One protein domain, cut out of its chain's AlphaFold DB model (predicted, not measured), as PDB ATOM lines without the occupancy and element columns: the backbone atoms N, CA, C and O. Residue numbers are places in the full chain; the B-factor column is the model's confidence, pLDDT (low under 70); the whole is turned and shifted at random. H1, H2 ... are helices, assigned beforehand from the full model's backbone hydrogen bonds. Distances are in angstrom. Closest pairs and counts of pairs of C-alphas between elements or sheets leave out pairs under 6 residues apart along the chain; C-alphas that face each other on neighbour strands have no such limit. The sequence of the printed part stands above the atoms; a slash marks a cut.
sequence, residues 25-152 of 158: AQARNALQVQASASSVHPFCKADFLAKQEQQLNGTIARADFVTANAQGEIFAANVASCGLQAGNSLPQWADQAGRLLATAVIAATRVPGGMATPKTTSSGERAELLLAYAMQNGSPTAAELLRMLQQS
ATOM      1  N   ALA A  25      13.460  67.286  25.999       95.12
ATOM      2  CA  ALA A  25      14.422  67.370  27.098       95.12
ATOM      3  C   ALA A  25      14.152  66.320  28.189       95.12
ATOM      4  O   ALA A  25      15.084  65.679  28.676       95.12
ATOM      5  N   GLN A  26      12.880  66.099  28.535       96.81
ATOM      6  CA  GLN A  26      12.478  65.055  29.477       96.81
ATOM      7  C   GLN A  26      12.792  63.658  28.934       96.81
ATOM      8  O   GLN A  26      13.356  62.839  29.659       96.81
ATOM      9  N   ALA A  27      12.489  63.389  27.660       96.38
ATOM     10  CA  ALA A  27      12.784  62.101  27.034       96.38
ATOM     11  C   ALA A  27      14.294  61.828  26.962       96.38
ATOM     12  O   ALA A  27      14.754  60.740  27.306       96.38
ATOM     13  N   ARG A  28      15.089  62.837  26.588       95.88
ATOM     14  CA  ARG A  28      16.551  62.743  26.551       95.88
ATOM     15  C   ARG A  28      17.136  62.499  27.941       95.88
ATOM     16  O   ARG A  28      18.007  61.645  28.072       95.88
ATOM     17  N   ASN A  29      16.642  63.194  28.966       96.75
ATOM     18  CA  ASN A  29      17.041  62.949  30.351       96.75
ATOM     19  C   ASN A  29      16.717  61.503  30.758       96.75
ATOM     20  O   ASN A  29      17.602  60.785  31.211       96.75
ATOM     21  N   ALA A  30      15.498  61.025  30.498       97.19
ATOM     22  CA  ALA A  30      15.118  59.647  30.800       97.19
ATOM     23  C   ALA A  30      16.040  58.615  30.121       97.19
ATOM     24  O   ALA A  30      16.463  57.660  30.774       97.19
ATOM     25  N   LEU A  31      16.423  58.825  28.856       96.31
ATOM     26  CA  LEU A  31      17.416  57.977  28.189       96.31
ATOM     27  C   LEU A  31      18.798  58.077  28.845       96.31
ATOM     28  O   LEU A  31      19.446  57.052  29.019       96.31
ATOM     29  N   GLN A  32      19.253  59.266  29.247       96.06
ATOM     30  CA  GLN A  32      20.538  59.435  29.941       96.06
ATOM     31  C   GLN A  32      20.566  58.676  31.266       96.06
ATOM     32  O   GLN A  32      21.508  57.924  31.526       96.06
ATOM     33  N   VAL A  33      19.517  58.809  32.080       96.19
ATOM     34  CA  VAL A  33      19.442  58.078  33.346       96.19
ATOM     35  C   VAL A  33      19.341  56.575  33.077       96.19
ATOM     36  O   VAL A  33      19.968  55.795  33.793       96.19
ATOM     37  N   GLN A  34      18.619  56.129  32.040       96.38
ATOM     38  CA  GLN A  34      18.551  54.698  31.719       96.38
ATOM     39  C   GLN A  34      19.881  54.145  31.209       96.38
ATOM     40  O   GLN A  34      20.294  53.073  31.637       96.38
ATOM     41  N   ALA A  35      20.584  54.880  30.351       93.94
ATOM     42  CA  ALA A  35      21.906  54.497  29.872       93.94
ATOM     43  C   ALA A  35      22.894  54.323  31.037       93.94
ATOM     44  O   ALA A  35      23.707  53.405  31.015       93.94
ATOM     45  N   SER A  36      22.775  55.145  32.087       91.38
ATOM     46  CA  SER A  36      23.628  55.057  33.280       91.38
ATOM     47  C   SER A  36      23.376  53.821  34.158       91.38
ATOM     48  O   SER A  36      24.183  53.520  35.034       91.38
ATOM     49  N   ALA A  37      22.284  53.081  33.922       85.19
ATOM     50  CA  ALA A  37      21.975  51.853  34.654       85.19
ATOM     51  C   ALA A  37      22.874  50.663  34.256       85.19
ATOM     52  O   ALA A  37      22.869  49.643  34.944       85.19
ATOM     53  N   SER A  38      23.651  50.785  33.172       81.31
ATOM     54  CA  SER A  38      24.648  49.801  32.738       81.31
ATOM     55  C   SER A  38      26.027  50.450  32.623       81.31
ATOM     56  O   SER A  38      26.178  51.517  32.034       81.31
ATOM     57  N   SER A  39      27.055  49.787  33.154       71.50
ATOM     58  CA  SER A  39      28.458  50.208  33.019       71.50
ATOM     59  C   SER A  39      29.126  49.694  31.737       71.50
ATOM     60  O   SER A  39      30.258  50.069  31.436       71.50
ATOM     61  N   VAL A  40      28.443  48.840  30.969       76.25
ATOM     62  CA  VAL A  40      28.982  48.217  29.756       76.25
ATOM     63  C   VAL A  40      28.606  49.050  28.538       76.25
ATOM     64  O   VAL A  40      27.433  49.348  28.323       76.25
ATOM     65  N   HIS A  41      29.593  49.402  27.711       76.81
ATOM     66  CA  HIS A  41      29.333  50.040  26.421       76.81
ATOM     67  C   HIS A  41      28.678  49.033  25.465       76.81
ATOM     68  O   HIS A  41      29.294  48.012  25.146       76.81
ATOM     69  N   PRO A  42      27.437  49.279  25.016       82.19
ATOM     70  CA  PRO A  42      26.729  48.331  24.179       82.19
ATOM     71  C   PRO A  42      27.246  48.346  22.746       82.19
ATOM     72  O   PRO A  42      27.769  49.338  22.239       82.19
ATOM     73  N   PHE A  43      27.019  47.235  22.057       86.12
ATOM     74  CA  PHE A  43      27.236  47.155  20.626       86.12
ATOM     75  C   PHE A  43      26.045  47.760  19.873       86.12
ATOM     76  O   PHE A  43      24.988  47.141  19.755       86.12
ATOM     77  N   CYS A  44      26.213  48.974  19.351       89.44
ATOM     78  CA  CYS A  44      25.138  49.740  18.714       89.44
ATOM     79  C   CYS A  44      24.903  49.359  17.250       89.44
ATOM     80  O   CYS A  44      25.005  50.189  16.348       89.44
ATOM     81  N   LYS A  45      24.573  48.085  17.009       89.81
ATOM     82  CA  LYS A  45      24.055  47.621  15.719       89.81
ATOM     83  C   LYS A  45      22.591  47.213  15.830       89.81
ATOM     84  O   LYS A  45      22.191  46.561  16.794       89.81
ATOM     85  N   ALA A  46      21.798  47.581  14.827       87.44
ATOM     86  CA  ALA A  46      20.354  47.348  14.818       87.44
ATOM     87  C   ALA A  46      19.984  45.860  14.962       87.44
ATOM     88  O   ALA A  46      19.047  45.527  15.684       87.44
ATOM     89  N   ASP A  47      20.748  44.958  14.338       90.50
ATOM     90  CA  ASP A  47      20.545  43.508  14.427       90.50
ATOM     91  C   ASP A  47      20.797  42.964  15.841       90.50
ATOM     92  O   ASP A  47      20.083  42.076  16.309       90.50
ATOM     93  N   PHE A  48      21.786  43.512  16.547       89.62
ATOM     94  CA  PHE A  48      22.073  43.150  17.931       89.62
ATOM     95  C   PHE A  48      20.960  43.609  18.879       89.62
ATOM     96  O   PHE A  48      20.483  42.815  19.689       89.62
ATOM     97  N   LEU A  49      20.496  44.853  18.742       90.56
ATOM     98  CA  LEU A  49      19.400  45.384  19.560       90.56
ATOM     99  C   LEU A  49      18.085  44.627  19.307       90.56
ATOM    100  O   LEU A  49      17.372  44.297  20.255       90.56
ATOM    101  N   ALA A  50      17.801  44.260  18.055       91.25
ATOM    102  CA  ALA A  50      16.642  43.436  17.713       91.25
ATOM    103  C   ALA A  50      16.705  42.037  18.358       91.25
ATOM    104  O   ALA A  50      15.695  41.534  18.854       91.25
ATOM    105  N   LYS A  51      17.892  41.414  18.417       93.44
ATOM    106  CA  LYS A  51      18.081  40.127  19.112       93.44
ATOM    107  C   LYS A  51      17.841  40.235  20.617       93.44
ATOM    108  O   LYS A  51      17.264  39.315  21.190       93.44
ATOM    109  N   GLN A  52      18.250  41.336  21.250       93.00
ATOM    110  CA  GLN A  52      17.980  41.575  22.673       93.00
ATOM    111  C   GLN A  52      16.477  41.649  22.955       93.00
ATOM    112  O   GLN A  52      15.978  40.998  23.873       93.00
ATOM    113  N   GLU A  53      15.736  42.375  22.121       93.31
ATOM    114  CA  GLU A  53      14.280  42.450  22.227       93.31
ATOM    115  C   GLU A  53      13.613  41.083  22.012       93.31
ATOM    116  O   GLU A  53      12.772  40.664  22.811       93.31
ATOM    117  N   GLN A  54      14.034  40.336  20.987       95.12
ATOM    118  CA  GLN A  54      13.535  38.981  20.739       95.12
ATOM    119  C   GLN A  54      13.812  38.042  21.922       95.12
ATOM    120  O   GLN A  54      12.942  37.255  22.304       95.12
ATOM    121  N   GLN A  55      15.005  38.127  22.515       95.38
ATOM    122  CA  GLN A  55      15.375  37.342  23.687       95.38
ATOM    123  C   GLN A  55      14.462  37.658  24.872       95.38
ATOM    124  O   GLN A  55      13.913  36.731  25.466       95.38
ATOM    125  N   LEU A  56      14.250  38.942  25.178       96.19
ATOM    126  CA  LEU A  56      13.362  39.360  26.263       96.19
ATOM    127  C   LEU A  56      11.935  38.841  26.055       96.19
ATOM    128  O   LEU A  56      11.362  38.236  26.963       96.19
ATOM    129  N   ASN A  57      11.389  39.002  24.848       94.38
ATOM    130  CA  ASN A  57      10.050  38.520  24.509       94.38
ATOM    131  C   ASN A  57       9.932  36.997  24.682       94.38
ATOM    132  O   ASN A  57       8.942  36.506  25.222       94.38
ATOM    133  N   GLY A  58      10.965  36.243  24.294       95.81
ATOM    134  CA  GLY A  58      11.022  34.795  24.507       95.81
ATOM    135  C   GLY A  58      11.137  34.386  25.980       95.81
ATOM    136  O   GLY A  58      10.659  33.315  26.356       95.81
ATOM    137  N   THR A  59      11.766  35.203  26.825       96.56
ATOM    138  CA  THR A  59      11.839  34.981  28.279       96.56
ATOM    139  C   THR A  59      10.481  35.247  28.941       96.56
ATOM    140  O   THR A  59       9.996  34.414  29.706       96.56
ATOM    141  N   ILE A  60       9.807  36.342  28.566       94.00
ATOM    142  CA  ILE A  60       8.442  36.667  29.017       94.00
ATOM    143  C   ILE A  60       7.445  35.580  28.616       94.00
ATOM    144  O   ILE A  60       6.638  35.159  29.442       94.00
ATOM    145  N   ALA A  61       7.510  35.095  27.373       94.56
ATOM    146  CA  ALA A  61       6.620  34.045  26.877       94.56
ATOM    147  C   ALA A  61       6.753  32.728  27.662       94.56
ATOM    148  O   ALA A  61       5.800  31.958  27.746       94.56
ATOM    149  N   ARG A  62       7.920  32.483  28.271       95.38
ATOM    150  CA  ARG A  62       8.185  31.336  29.152       95.38
ATOM    151  C   ARG A  62       7.802  31.579  30.613       95.38
ATOM    152  O   ARG A  62       8.029  30.701  31.437       95.38
ATOM    153  N   ALA A  63       7.238  32.745  30.931       93.75
ATOM    154  CA  ALA A  63       6.916  33.183  32.288       93.75
ATOM    155  C   ALA A  63       8.121  33.202  33.253       93.75
ATOM    156  O   ALA A  63       7.946  33.190  34.471       93.75
ATOM    157  N   ASP A  64       9.349  33.286  32.728       94.69
ATOM    158  CA  ASP A  64      10.550  33.497  33.540       94.69
ATOM    159  C   ASP A  64      10.699  34.992  33.862       94.69
ATOM    160  O   ASP A  64      11.486  35.733  33.268       94.69
ATOM    161  N   PHE A  65       9.862  35.463  34.784       93.62
ATOM    162  CA  PHE A  65       9.743  36.883  35.101       93.62
ATOM    163  C   PHE A  65      10.964  37.453  35.828       93.62
ATOM    164  O   PHE A  65      11.276  38.633  35.663       93.62
ATOM    165  N   VAL A  66      11.686  36.625  36.587       92.19
ATOM    166  CA  VAL A  66      12.924  37.042  37.260       92.19
ATOM    167  C   VAL A  66      13.991  37.360  36.216       92.19
ATOM    168  O   VAL A  66      14.568  38.450  36.231       92.19
ATOM    169  N   THR A  67      14.199  36.452  35.260       94.62
ATOM    170  CA  THR A  67      15.167  36.655  34.180       94.62
ATOM    171  C   THR A  67      14.725  37.772  33.240       94.62
ATOM    172  O   THR A  67      15.556  38.579  32.829       94.62
ATOM    173  N   ALA A  68      13.432  37.866  32.913       95.56
ATOM    174  CA  ALA A  68      12.921  38.918  32.039       95.56
ATOM    175  C   ALA A  68      13.093  40.318  32.647       95.56
ATOM    176  O   ALA A  68      13.492  41.241  31.941       95.56
ATOM    177  N   ASN A  69      12.860  40.473  33.955       93.81
ATOM    178  CA  ASN A  69      13.129  41.722  34.665       93.81
ATOM    179  C   ASN A  69      14.615  42.115  34.547       93.81
ATOM    180  O   ASN A  69      14.943  43.204  34.078       93.81
ATOM    181  N   ALA A  70      15.526  41.198  34.886       92.50
ATOM    182  CA  ALA A  70      16.963  41.463  34.820       92.50
ATOM    183  C   ALA A  70      17.451  41.781  33.392       92.50
ATOM    184  O   ALA A  70      18.226  42.717  33.192       92.50
ATOM    185  N   GLN A  71      16.986  41.024  32.392       94.56
ATOM    186  CA  GLN A  71      17.336  41.236  30.985       94.56
ATOM    187  C   GLN A  71      16.805  42.570  30.462       94.56
ATOM    188  O   GLN A  71      17.556  43.321  29.842       94.56
ATOM    189  N   GLY A  72      15.528  42.875  30.705       95.75
ATOM    190  CA  GLY A  72      14.890  44.062  30.145       95.75
ATOM    191  C   GLY A  72      15.510  45.366  30.649       95.75
ATOM    192  O   GLY A  72      15.693  46.283  29.855       95.75
ATOM    193  N   GLU A  73      15.944  45.419  31.911       95.00
ATOM    194  CA  GLU A  73      16.700  46.553  32.469       95.00
ATOM    195  C   GLU A  73      18.014  46.806  31.712       95.00
ATOM    196  O   GLU A  73      18.299  47.927  31.279       95.00
ATOM    197  N   ILE A  74      18.797  45.744  31.499       95.00
ATOM    198  CA  ILE A  74      20.084  45.813  30.793       95.00
ATOM    199  C   ILE A  74      19.869  46.182  29.324       95.00
ATOM    200  O   ILE A  74      20.571  47.035  28.781       95.00
ATOM    201  N   PHE A  75      18.898  45.557  28.662       96.19
ATOM    202  CA  PHE A  75      18.630  45.803  27.247       96.19
ATOM    203  C   PHE A  75      18.087  47.216  27.016       96.19
ATOM    204  O   PHE A  75      18.525  47.887  26.082       96.19
ATOM    205  N   ALA A  76      17.225  47.721  27.902       97.19
ATOM    206  CA  ALA A  76      16.779  49.110  27.864       97.19
ATOM    207  C   ALA A  76      17.946  50.095  28.045       97.19
ATOM    208  O   ALA A  76      18.013  51.092  27.327       97.19
ATOM    209  N   ALA A  77      18.893  49.811  28.948       95.94
ATOM    210  CA  ALA A  77      20.103  50.622  29.118       95.94
ATOM    211  C   ALA A  77      20.985  50.625  27.859       95.94
ATOM    212  O   ALA A  77      21.473  51.680  27.444       95.94
ATOM    213  N   ASN A  78      21.132  49.471  27.200       94.94
ATOM    214  CA  ASN A  78      21.877  49.358  25.947       94.94
ATOM    215  C   ASN A  78      21.239  50.195  24.831       94.94
ATOM    216  O   ASN A  78      21.926  50.987  24.187       94.94
ATOM    217  N   VAL A  79      19.924  50.054  24.627       95.00
ATOM    218  CA  VAL A  79      19.185  50.834  23.624       95.00
ATOM    219  C   VAL A  79      19.269  52.327  23.926       95.00
ATOM    220  O   VAL A  79      19.517  53.112  23.016       95.00
ATOM    221  N   ALA A  80      19.137  52.730  25.192       95.12
ATOM    222  CA  ALA A  80      19.236  54.132  25.579       95.12
ATOM    223  C   ALA A  80      20.626  54.723  25.293       95.12
ATOM    224  O   ALA A  80      20.728  55.812  24.727       95.12
ATOM    225  N   SER A  81      21.694  53.990  25.615       94.44
ATOM    226  CA  SER A  81      23.068  54.408  25.316       94.44
ATOM    227  C   SER A  81      23.310  54.528  23.806       94.44
ATOM    228  O   SER A  81      23.848  55.537  23.351       94.44
ATOM    229  N   CYS A  82      22.822  53.574  23.006       92.94
ATOM    230  CA  CYS A  82      22.909  53.655  21.548       92.94
ATOM    231  C   CYS A  82      22.096  54.813  20.957       92.94
ATOM    232  O   CYS A  82      22.588  55.518  20.075       92.94
ATOM    233  N   GLY A  83      20.892  55.069  21.472       92.25
ATOM    234  CA  GLY A  83      20.056  56.180  21.020       92.25
ATOM    235  C   GLY A  83      20.667  57.552  21.294       92.25
ATOM    236  O   GLY A  83      20.570  58.453  20.462       92.25
ATOM    237  N   LEU A  84      21.373  57.706  22.419       91.50
ATOM    238  CA  LEU A  84      22.098  58.940  22.735       91.50
ATOM    239  C   LEU A  84      23.307  59.175  21.816       91.50
ATOM    240  O   LEU A  84      23.654  60.330  21.578       91.50
ATOM    241  N   GLN A  85      23.921  58.113  21.280       88.56
ATOM    242  CA  GLN A  85      25.030  58.207  20.320       88.56
ATOM    243  C   GLN A  85      24.555  58.502  18.893       88.56
ATOM    244  O   GLN A  85      25.239  59.205  18.154       88.56
ATOM    245  N   ALA A  86      23.393  57.973  18.500       84.25
ATOM    246  CA  ALA A  86      22.880  58.098  17.137       84.25
ATOM    247  C   ALA A  86      22.521  59.547  16.759       84.25
ATOM    248  O   ALA A  86      22.579  59.913  15.586       84.25
ATOM    249  N   GLY A  87      22.157  60.388  17.736       70.00
ATOM    250  CA  GLY A  87      21.880  61.820  17.547       70.00
ATOM    251  C   GLY A  87      20.630  62.146  16.712       70.00
ATOM    252  O   GLY A  87      20.162  63.283  16.744       70.00
ATOM    253  N   ASN A  88      20.057  61.164  16.013       73.31
ATOM    254  CA  ASN A  88      18.857  61.262  15.193       73.31
ATOM    255  C   ASN A  88      17.716  60.377  15.739       73.31
ATOM    256  O   ASN A  88      17.941  59.342  16.362       73.31
ATOM    257  N   SER A  89      16.470  60.790  15.478       84.88
ATOM    258  CA  SER A  89      15.250  60.010  15.750       84.88
ATOM    259  C   SER A  89      14.999  59.642  17.227       84.88
ATOM    260  O   SER A  89      14.711  58.493  17.569       84.88
ATOM    261  N   LEU A  90      15.062  60.635  18.123       93.00
ATOM    262  CA  LEU A  90      14.768  60.458  19.553       93.00
ATOM    263  C   LEU A  90      13.449  59.698  19.840       93.00
ATOM    264  O   LEU A  90      13.467  58.847  20.729       93.00
ATOM    265  N   PRO A  91      12.335  59.913  19.105       94.81
ATOM    266  CA  PRO A  91      11.098  59.160  19.332       94.81
ATOM    267  C   PRO A  91      11.228  57.645  19.153       94.81
ATOM    268  O   PRO A  91      10.651  56.894  19.934       94.81
ATOM    269  N   GLN A  92      11.997  57.181  18.163       93.88
ATOM    270  CA  GLN A  92      12.187  55.746  17.918       93.88
ATOM    271  C   GLN A  92      13.024  55.101  19.026       93.88
ATOM    272  O   GLN A  92      12.699  54.014  19.499       93.88
ATOM    273  N   TRP A  93      14.064  55.795  19.491       95.31
ATOM    274  CA  TRP A  93      14.886  55.327  20.606       95.31
ATOM    275  C   TRP A  93      14.128  55.329  21.932       95.31
ATOM    276  O   TRP A  93      14.277  54.400  22.726       95.31
ATOM    277  N   ALA A  94      13.282  56.339  22.156       96.38
ATOM    278  CA  ALA A  94      12.391  56.391  23.307       96.38
ATOM    279  C   ALA A  94      11.371  55.245  23.283       96.38
ATOM    280  O   ALA A  94      11.180  54.601  24.312       96.38
ATOM    281  N   ASP A  95      10.780  54.936  22.124       95.88
ATOM    282  CA  ASP A  95       9.894  53.777  21.975       95.88
ATOM    283  C   ASP A  95      10.633  52.492  22.350       95.88
ATOM    284  O   ASP A  95      10.252  51.816  23.300       95.88
ATOM    285  N   GLN A  96      11.744  52.186  21.679       95.38
ATOM    286  CA  GLN A  96      12.437  50.914  21.870       95.38
ATOM    287  C   GLN A  96      12.961  50.738  23.307       95.38
ATOM    288  O   GLN A  96      12.745  49.686  23.913       95.38
ATOM    289  N   ALA A  97      13.599  51.760  23.889       96.50
ATOM    290  CA  ALA A  97      14.065  51.700  25.276       96.50
ATOM    291  C   ALA A  97      12.888  51.605  26.258       96.50
ATOM    292  O   ALA A  97      12.920  50.801  27.191       96.50
ATOM    293  N   GLY A  98      11.830  52.388  26.020       97.44
ATOM    294  CA  GLY A  98      10.611  52.378  26.818       97.44
ATOM    295  C   GLY A  98       9.923  51.016  26.810       97.44
ATOM    296  O   GLY A  98       9.501  50.549  27.863       97.44
ATOM    297  N   ARG A  99       9.869  50.330  25.659       97.00
ATOM    298  CA  ARG A  99       9.239  49.009  25.550       97.00
ATOM    299  C   ARG A  99       9.979  47.937  26.340       97.00
ATOM    300  O   ARG A  99       9.355  47.166  27.073       97.00
ATOM    301  N   LEU A 100      11.305  47.906  26.220       97.56
ATOM    302  CA  LEU A 100      12.151  46.963  26.956       97.56
ATOM    303  C   LEU A 100      12.054  47.200  28.467       97.56
ATOM    304  O   LEU A 100      11.880  46.249  29.230       97.56
ATOM    305  N   LEU A 101      12.082  48.469  28.888       97.75
ATOM    306  CA  LEU A 101      11.988  48.838  30.297       97.75
ATOM    307  C   LEU A 101      10.598  48.547  30.877       97.75
ATOM    308  O   LEU A 101      10.491  47.955  31.946       97.75
ATOM    309  N   ALA A 102       9.525  48.890  30.159       97.12
ATOM    310  CA  ALA A 102       8.158  48.565  30.564       97.12
ATOM    311  C   ALA A 102       7.970  47.055  30.720       97.12
ATOM    312  O   ALA A 102       7.379  46.599  31.696       97.12
ATOM    313  N   THR A 103       8.519  46.270  29.792       96.44
ATOM    314  CA  THR A 103       8.476  44.805  29.854       96.44
ATOM    315  C   THR A 103       9.210  44.274  31.086       96.44
ATOM    316  O   THR A 103       8.685  43.394  31.770       96.44
ATOM    317  N   ALA A 104      10.376  44.839  31.419       95.25
ATOM    318  CA  ALA A 104      11.114  44.499  32.636       95.25
ATOM    319  C   ALA A 104      10.285  44.770  33.902       95.25
ATOM    320  O   ALA A 104      10.160  43.910  34.774       95.25
ATOM    321  N   VAL A 105       9.660  45.947  33.968       95.06
ATOM    322  CA  VAL A 105       8.834  46.373  35.103       95.06
ATOM    323  C   VAL A 105       7.584  45.503  35.236       95.06
ATOM    324  O   VAL A 105       7.279  45.042  36.332       95.06
ATOM    325  N   ILE A 106       6.890  45.209  34.133       93.69
ATOM    326  CA  ILE A 106       5.740  44.291  34.122       93.69
ATOM    327  C   ILE A 106       6.160  42.888  34.574       93.69
ATOM    328  O   ILE A 106       5.404  42.218  35.273       93.69
ATOM    329  N   ALA A 107       7.351  42.420  34.196       93.31
ATOM    330  CA  ALA A 107       7.866  41.149  34.689       93.31
ATOM    331  C   ALA A 107       8.104  41.199  36.203       93.31
ATOM    332  O   ALA A 107       7.667  40.302  36.918       93.31
ATOM    333  N   ALA A 108       8.721  42.272  36.705       91.62
ATOM    334  CA  ALA A 108       9.000  42.441  38.129       91.62
ATOM    335  C   ALA A 108       7.737  42.313  38.996       91.62
ATOM    336  O   ALA A 108       7.788  41.687  40.053       91.62
ATOM    337  N   THR A 109       6.599  42.838  38.535       88.88
ATOM    338  CA  THR A 109       5.330  42.777  39.281       88.88
ATOM    339  C   THR A 109       4.586  41.448  39.156       88.88
ATOM    340  O   THR A 109       3.611  41.213  39.867       88.88
ATOM    341  N   ARG A 110       5.047  40.552  38.278       89.12
ATOM    342  CA  ARG A 110       4.510  39.193  38.108       89.12
ATOM    343  C   ARG A 110       5.318  38.125  38.837       89.12
ATOM    344  O   ARG A 110       4.900  36.969  38.865       89.12
ATOM    345  N   VAL A 111       6.464  38.479  39.419       82.62
ATOM    346  CA  VAL A 111       7.235  37.558  40.260       82.62
ATOM    347  C   VAL A 111       6.399  37.223  41.507       82.62
ATOM    348  O   VAL A 111       5.961  38.146  42.194       82.62
ATOM    349  N   PRO A 112       6.155  35.941  41.838       71.81
ATOM    350  CA  PRO A 112       5.463  35.572  43.072       71.81
ATOM    351  C   PRO A 112       6.199  36.116  44.304       71.81
ATOM    352  O   PRO A 112       7.386  35.858  44.482       71.81
ATOM    353  N   GLY A 113       5.511  36.902  45.137       67.94
ATOM    354  CA  GLY A 113       6.134  37.621  46.260       67.94
ATOM    355  C   GLY A 113       7.013  38.813  45.846       67.94
ATOM    356  O   GLY A 113       7.639  39.438  46.700       67.94
ATOM    357  N   GLY A 114       7.061  39.144  44.553       63.03
ATOM    358  CA  GLY A 114       7.722  40.326  44.019       63.03
ATOM    359  C   GLY A 114       6.983  41.584  44.457       63.03
ATOM    360  O   GLY A 114       5.870  41.854  44.015       63.03
ATOM    361  N   MET A 115       7.600  42.346  45.354       62.12
ATOM    362  CA  MET A 115       7.087  43.642  45.791       62.12
ATOM    363  C   MET A 115       7.563  44.731  44.828       62.12
ATOM    364  O   MET A 115       8.691  44.674  44.327       62.12
ATOM    365  N   ALA A 116       6.734  45.754  44.590       74.31
ATOM    366  CA  ALA A 116       7.218  46.971  43.953       74.31
ATOM    367  C   ALA A 116       8.336  47.558  44.824       74.31
ATOM    368  O   ALA A 116       8.137  47.883  45.993       74.31
ATOM    369  N   THR A 117       9.538  47.648  44.263       84.00
ATOM    370  CA  THR A 117      10.668  48.305  44.923       84.00
ATOM    371  C   THR A 117      10.760  49.756  44.454       84.00
ATOM    372  O   THR A 117      10.296  50.062  43.352       84.00
ATOM    373  N   PRO A 118      11.442  50.651  45.190       88.62
ATOM    374  CA  PRO A 118      11.739  51.996  44.688       88.62
ATOM    375  C   PRO A 118      12.425  51.986  43.309       88.62
ATOM    376  O   PRO A 118      12.180  52.856  42.468       88.62
ATOM    377  N   LYS A 119      13.246  50.961  43.031       88.69
ATOM    378  CA  LYS A 119      13.846  50.748  41.708       88.69
ATOM    379  C   LYS A 119      12.784  50.417  40.653       88.69
ATOM    380  O   LYS A 119      12.801  50.999  39.575       88.69
ATOM    381  N   THR A 120      11.854  49.517  40.958       89.81
ATOM    382  CA  THR A 120      10.756  49.142  40.054       89.81
ATOM    383  C   THR A 120       9.866  50.344  39.737       89.81
ATOM    384  O   THR A 120       9.543  50.571  38.573       89.81
ATOM    385  N   THR A 121       9.529  51.154  40.744       92.69
ATOM    386  CA  THR A 121       8.726  52.370  40.569       92.69
ATOM    387  C   THR A 121       9.435  53.390  39.685       92.69
ATOM    388  O   THR A 121       8.888  53.783  38.659       92.69
ATOM    389  N   SER A 122      10.684  53.742  40.006       94.38
ATOM    390  CA  SER A 122      11.463  54.707  39.213       94.38
ATOM    391  C   SER A 122      11.735  54.239  37.776       94.38
ATOM    392  O   SER A 122      11.763  55.052  36.850       94.38
ATOM    393  N   SER A 123      11.900  52.931  37.564       95.31
ATOM    394  CA  SER A 123      12.048  52.346  36.225       95.31
ATOM    395  C   SER A 123      10.735  52.394  35.447       95.31
ATOM    396  O   SER A 123      10.725  52.739  34.267       95.31
ATOM    397  N   GLY A 124       9.605  52.130  36.107       96.06
ATOM    398  CA  GLY A 124       8.296  52.227  35.473       96.06
ATOM    399  C   GLY A 124       7.887  53.665  35.147       96.06
ATOM    400  O   GLY A 124       7.397  53.914  34.057       96.06
ATOM    401  N   GLU A 125       8.156  54.643  36.013       96.19
ATOM    402  CA  GLU A 125       7.930  56.071  35.712       96.19
ATOM    403  C   GLU A 125       8.738  56.532  34.494       96.19
ATOM    404  O   GLU A 125       8.265  57.297  33.652       96.19
ATOM    405  N   ARG A 126       9.959  56.017  34.357       97.69
ATOM    406  CA  ARG A 126      10.812  56.301  33.206       97.69
ATOM    407  C   ARG A 126      10.303  55.647  31.932       97.69
ATOM    408  O   ARG A 126      10.305  56.288  30.885       97.69
ATOM    409  N   ALA A 127       9.847  54.400  32.019       97.75
ATOM    410  CA  ALA A 127       9.203  53.725  30.904       97.75
ATOM    411  C   ALA A 127       7.924  54.461  30.472       97.75
ATOM    412  O   ALA A 127       7.733  54.671  29.278       97.75
ATOM    413  N   GLU A 128       7.100  54.934  31.417       97.06
ATOM    414  CA  GLU A 128       5.935  55.774  31.115       97.06
ATOM    415  C   GLU A 128       6.330  57.039  30.358       97.06
ATOM    416  O   GLU A 128       5.724  57.346  29.335       97.06
ATOM    417  N   LEU A 129       7.354  57.757  30.827       97.56
ATOM    418  CA  LEU A 129       7.816  58.991  30.195       97.56
ATOM    419  C   LEU A 129       8.282  58.741  28.755       97.56
ATOM    420  O   LEU A 129       7.866  59.452  27.838       97.56
ATOM    421  N   LEU A 130       9.114  57.718  28.546       98.00
ATOM    422  CA  LEU A 130       9.644  57.363  27.229       98.00
ATOM    423  C   LEU A 130       8.533  56.935  26.261       98.00
ATOM    424  O   LEU A 130       8.487  57.415  25.128       98.00
ATOM    425  N   LEU A 131       7.604  56.089  26.715       97.94
ATOM    426  CA  LEU A 131       6.473  55.632  25.906       97.94
ATOM    427  C   LEU A 131       5.477  56.765  25.632       97.94
ATOM    428  O   LEU A 131       4.985  56.884  24.514       97.94
ATOM    429  N   ALA A 132       5.212  57.645  26.597       97.00
ATOM    430  CA  ALA A 132       4.355  58.808  26.388       97.00
ATOM    431  C   ALA A 132       4.954  59.769  25.351       97.00
ATOM    432  O   ALA A 132       4.237  60.222  24.459       97.00
ATOM    433  N   TYR A 133       6.265  60.028  25.410       97.06
ATOM    434  CA  TYR A 133       6.963  60.810  24.389       97.06
ATOM    435  C   TYR A 133       6.889  60.142  23.009       97.06
ATOM    436  O   TYR A 133       6.539  60.791  22.024       97.06
ATOM    437  N   ALA A 134       7.162  58.837  22.926       96.75
ATOM    438  CA  ALA A 134       7.075  58.087  21.676       96.75
ATOM    439  C   ALA A 134       5.656  58.107  21.082       96.75
ATOM    440  O   ALA A 134       5.487  58.329  19.884       96.75
ATOM    441  N   MET A 135       4.628  57.938  21.918       96.12
ATOM    442  CA  MET A 135       3.217  58.009  21.528       96.12
ATOM    443  C   MET A 135       2.847  59.393  20.981       96.12
ATOM    444  O   MET A 135       2.220  59.485  19.929       96.12
ATOM    445  N   GLN A 136       3.278  60.470  21.648       95.25
ATOM    446  CA  GLN A 136       3.058  61.852  21.190       95.25
ATOM    447  C   GLN A 136       3.696  62.134  19.823       95.25
ATOM    448  O   GLN A 136       3.241  63.020  19.105       95.25
ATOM    449  N   ASN A 137       4.713  61.357  19.448       95.12
ATOM    450  CA  ASN A 137       5.434  61.459  18.183       95.12
ATOM    451  C   ASN A 137       5.076  60.329  17.193       95.12
ATOM    452  O   ASN A 137       5.826  60.067  16.254       95.12
ATOM    453  N   GLY A 138       3.932  59.662  17.382       93.75
ATOM    454  CA  GLY A 138       3.362  58.737  16.398       93.75
ATOM    455  C   GLY A 138       3.826  57.282  16.492       93.75
ATOM    456  O   GLY A 138       3.629  56.536  15.535       93.75
ATOM    457  N   SER A 139       4.422  56.845  17.611       93.44
ATOM    458  CA  SER A 139       4.716  55.418  17.809       93.44
ATOM    459  C   SER A 139       3.419  54.590  17.834       93.44
ATOM    460  O   SER A 139       2.560  54.834  18.689       93.44
ATOM    461  N   PRO A 140       3.279  53.571  16.962       88.75
ATOM    462  CA  PRO A 140       2.091  52.720  16.925       88.75
ATOM    463  C   PRO A 140       2.035  51.727  18.093       88.75
ATOM    464  O   PRO A 140       0.967  51.210  18.409       88.75
ATOM    465  N   THR A 141       3.170  51.441  18.737       88.44
ATOM    466  CA  THR A 141       3.282  50.428  19.800       88.44
ATOM    467  C   THR A 141       3.256  51.010  21.207       88.44
ATOM    468  O   THR A 141       2.983  50.287  22.165       88.44
ATOM    469  N   ALA A 142       3.530  52.307  21.354       93.00
ATOM    470  CA  ALA A 142       3.727  52.915  22.662       93.00
ATOM    471  C   ALA A 142       2.454  52.948  23.523       93.00
ATOM    472  O   ALA A 142       2.526  52.703  24.725       93.00
ATOM    473  N   ALA A 143       1.291  53.206  22.916       92.88
ATOM    474  CA  ALA A 143       0.026  53.331  23.643       92.88
ATOM    475  C   ALA A 143      -0.369  52.034  24.366       92.88
ATOM    476  O   ALA A 143      -0.749  52.059  25.538       92.88
ATOM    477  N   GLU A 144      -0.242  50.894  23.684       92.94
ATOM    478  CA  GLU A 144      -0.625  49.602  24.253       92.94
ATOM    479  C   GLU A 144       0.309  49.194  25.393       92.94
ATOM    480  O   GLU A 144      -0.146  48.779  26.461       92.94
ATOM    481  N   LEU A 145       1.619  49.382  25.219       93.75
ATOM    482  CA  LEU A 145       2.566  49.049  26.275       93.75
ATOM    483  C   LEU A 145       2.463  49.991  27.479       93.75
ATOM    484  O   LEU A 145       2.575  49.533  28.615       93.75
ATOM    485  N   LEU A 146       2.187  51.277  27.249       94.12
ATOM    486  CA  LEU A 146       1.919  52.241  28.315       94.12
ATOM    487  C   LEU A 146       0.700  51.813  29.143       94.12
ATOM    488  O   LEU A 146       0.760  51.802  30.372       94.12
ATOM    489  N   ARG A 147      -0.376  51.380  28.476       94.00
ATOM    490  CA  ARG A 147      -1.579  50.850  29.127       94.00
ATOM    491  C   ARG A 147      -1.267  49.604  29.960       94.00
ATOM    492  O   ARG A 147      -1.701  49.515  31.107       94.00
ATOM    493  N   MET A 148      -0.510  48.651  29.413       94.06
ATOM    494  CA  MET A 148      -0.108  47.439  30.141       94.06
ATOM    495  C   MET A 148       0.750  47.755  31.369       94.06
ATOM    496  O   MET A 148       0.560  47.149  32.422       94.06
ATOM    497  N   LEU A 149       1.676  48.709  31.247       94.19
ATOM    498  CA  LEU A 149       2.524  49.160  32.345       94.19
ATOM    499  C   LEU A 149       1.695  49.814  33.454       94.19
ATOM    500  O   LEU A 149       1.837  49.456  34.615       94.19
ATOM    501  N   GLN A 150       0.770  50.707  33.113       92.12
ATOM    502  CA  GLN A 150      -0.119  51.354  34.086       92.12
ATOM    503  C   GLN A 150      -1.002  50.355  34.847       92.12
ATOM    504  O   GLN A 150      -1.361  50.597  35.997       92.12
ATOM    505  N   GLN A 151      -1.316  49.214  34.233       91.44
ATOM    506  CA  GLN A 151      -2.075  48.122  34.845       91.44
ATOM    507  C   GLN A 151      -1.211  47.140  35.654       91.44
ATOM    508  O   GLN A 151      -1.753  46.242  36.292       91.44
ATOM    509  N   SER A 152       0.120  47.266  35.635       87.38
ATOM    510  CA  SER A 152       1.027  46.265  36.208       87.38
ATOM    511  C   SER A 152       1.240  46.389  37.716       87.38
ATOM    512  O   SER A 152       2.013  45.609  38.259       87.38
TER     513      SER A 152
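This is residues 25 to 152 of the 158 residues of an uncharacterized protein of Burkholderia cenocepacia (UniProt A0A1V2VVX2). Helix H4 is the core of a compact body, with H3 and H2 on one side and H5 and H6 on the other, while H1 crosses H3, H4 and H5. The 128 printed residues have six named helices, H1 to H6 in order, and no named strand: all helix. The radius of gyration of the C-alphas is 13.2 A; the spans are 41 by 28 by 25 A.

H1, residues 25 to 35, begins with C-alpha 25 at (14.422, 67.370, 27.098). H2 is residues 46 to 61, 22.6 A; H3, 65 to 86, 30.7 A; H4, 90 to 108, 26.5 A; H5, 118 to 136, 26.9 A. H6, residues 142 to 150, ends with C-alpha 150 at (-0.119, 51.354, 34.086).

The hub, H4, touches five helices. H2, H3 and H4 form an up-and-down bundle, each running against the one before; the closest C-alphas of H3 and H4, Asn 69 and Ala 104, are 4.0 A apart. Every O i to N i+4 pair is within hydrogen-bond range in H1, H2, H4, H5 and H6, and 17 of 18 in H3.

The printed part has no cut and no long link. Residues 113 to 115 are under pLDDT 70.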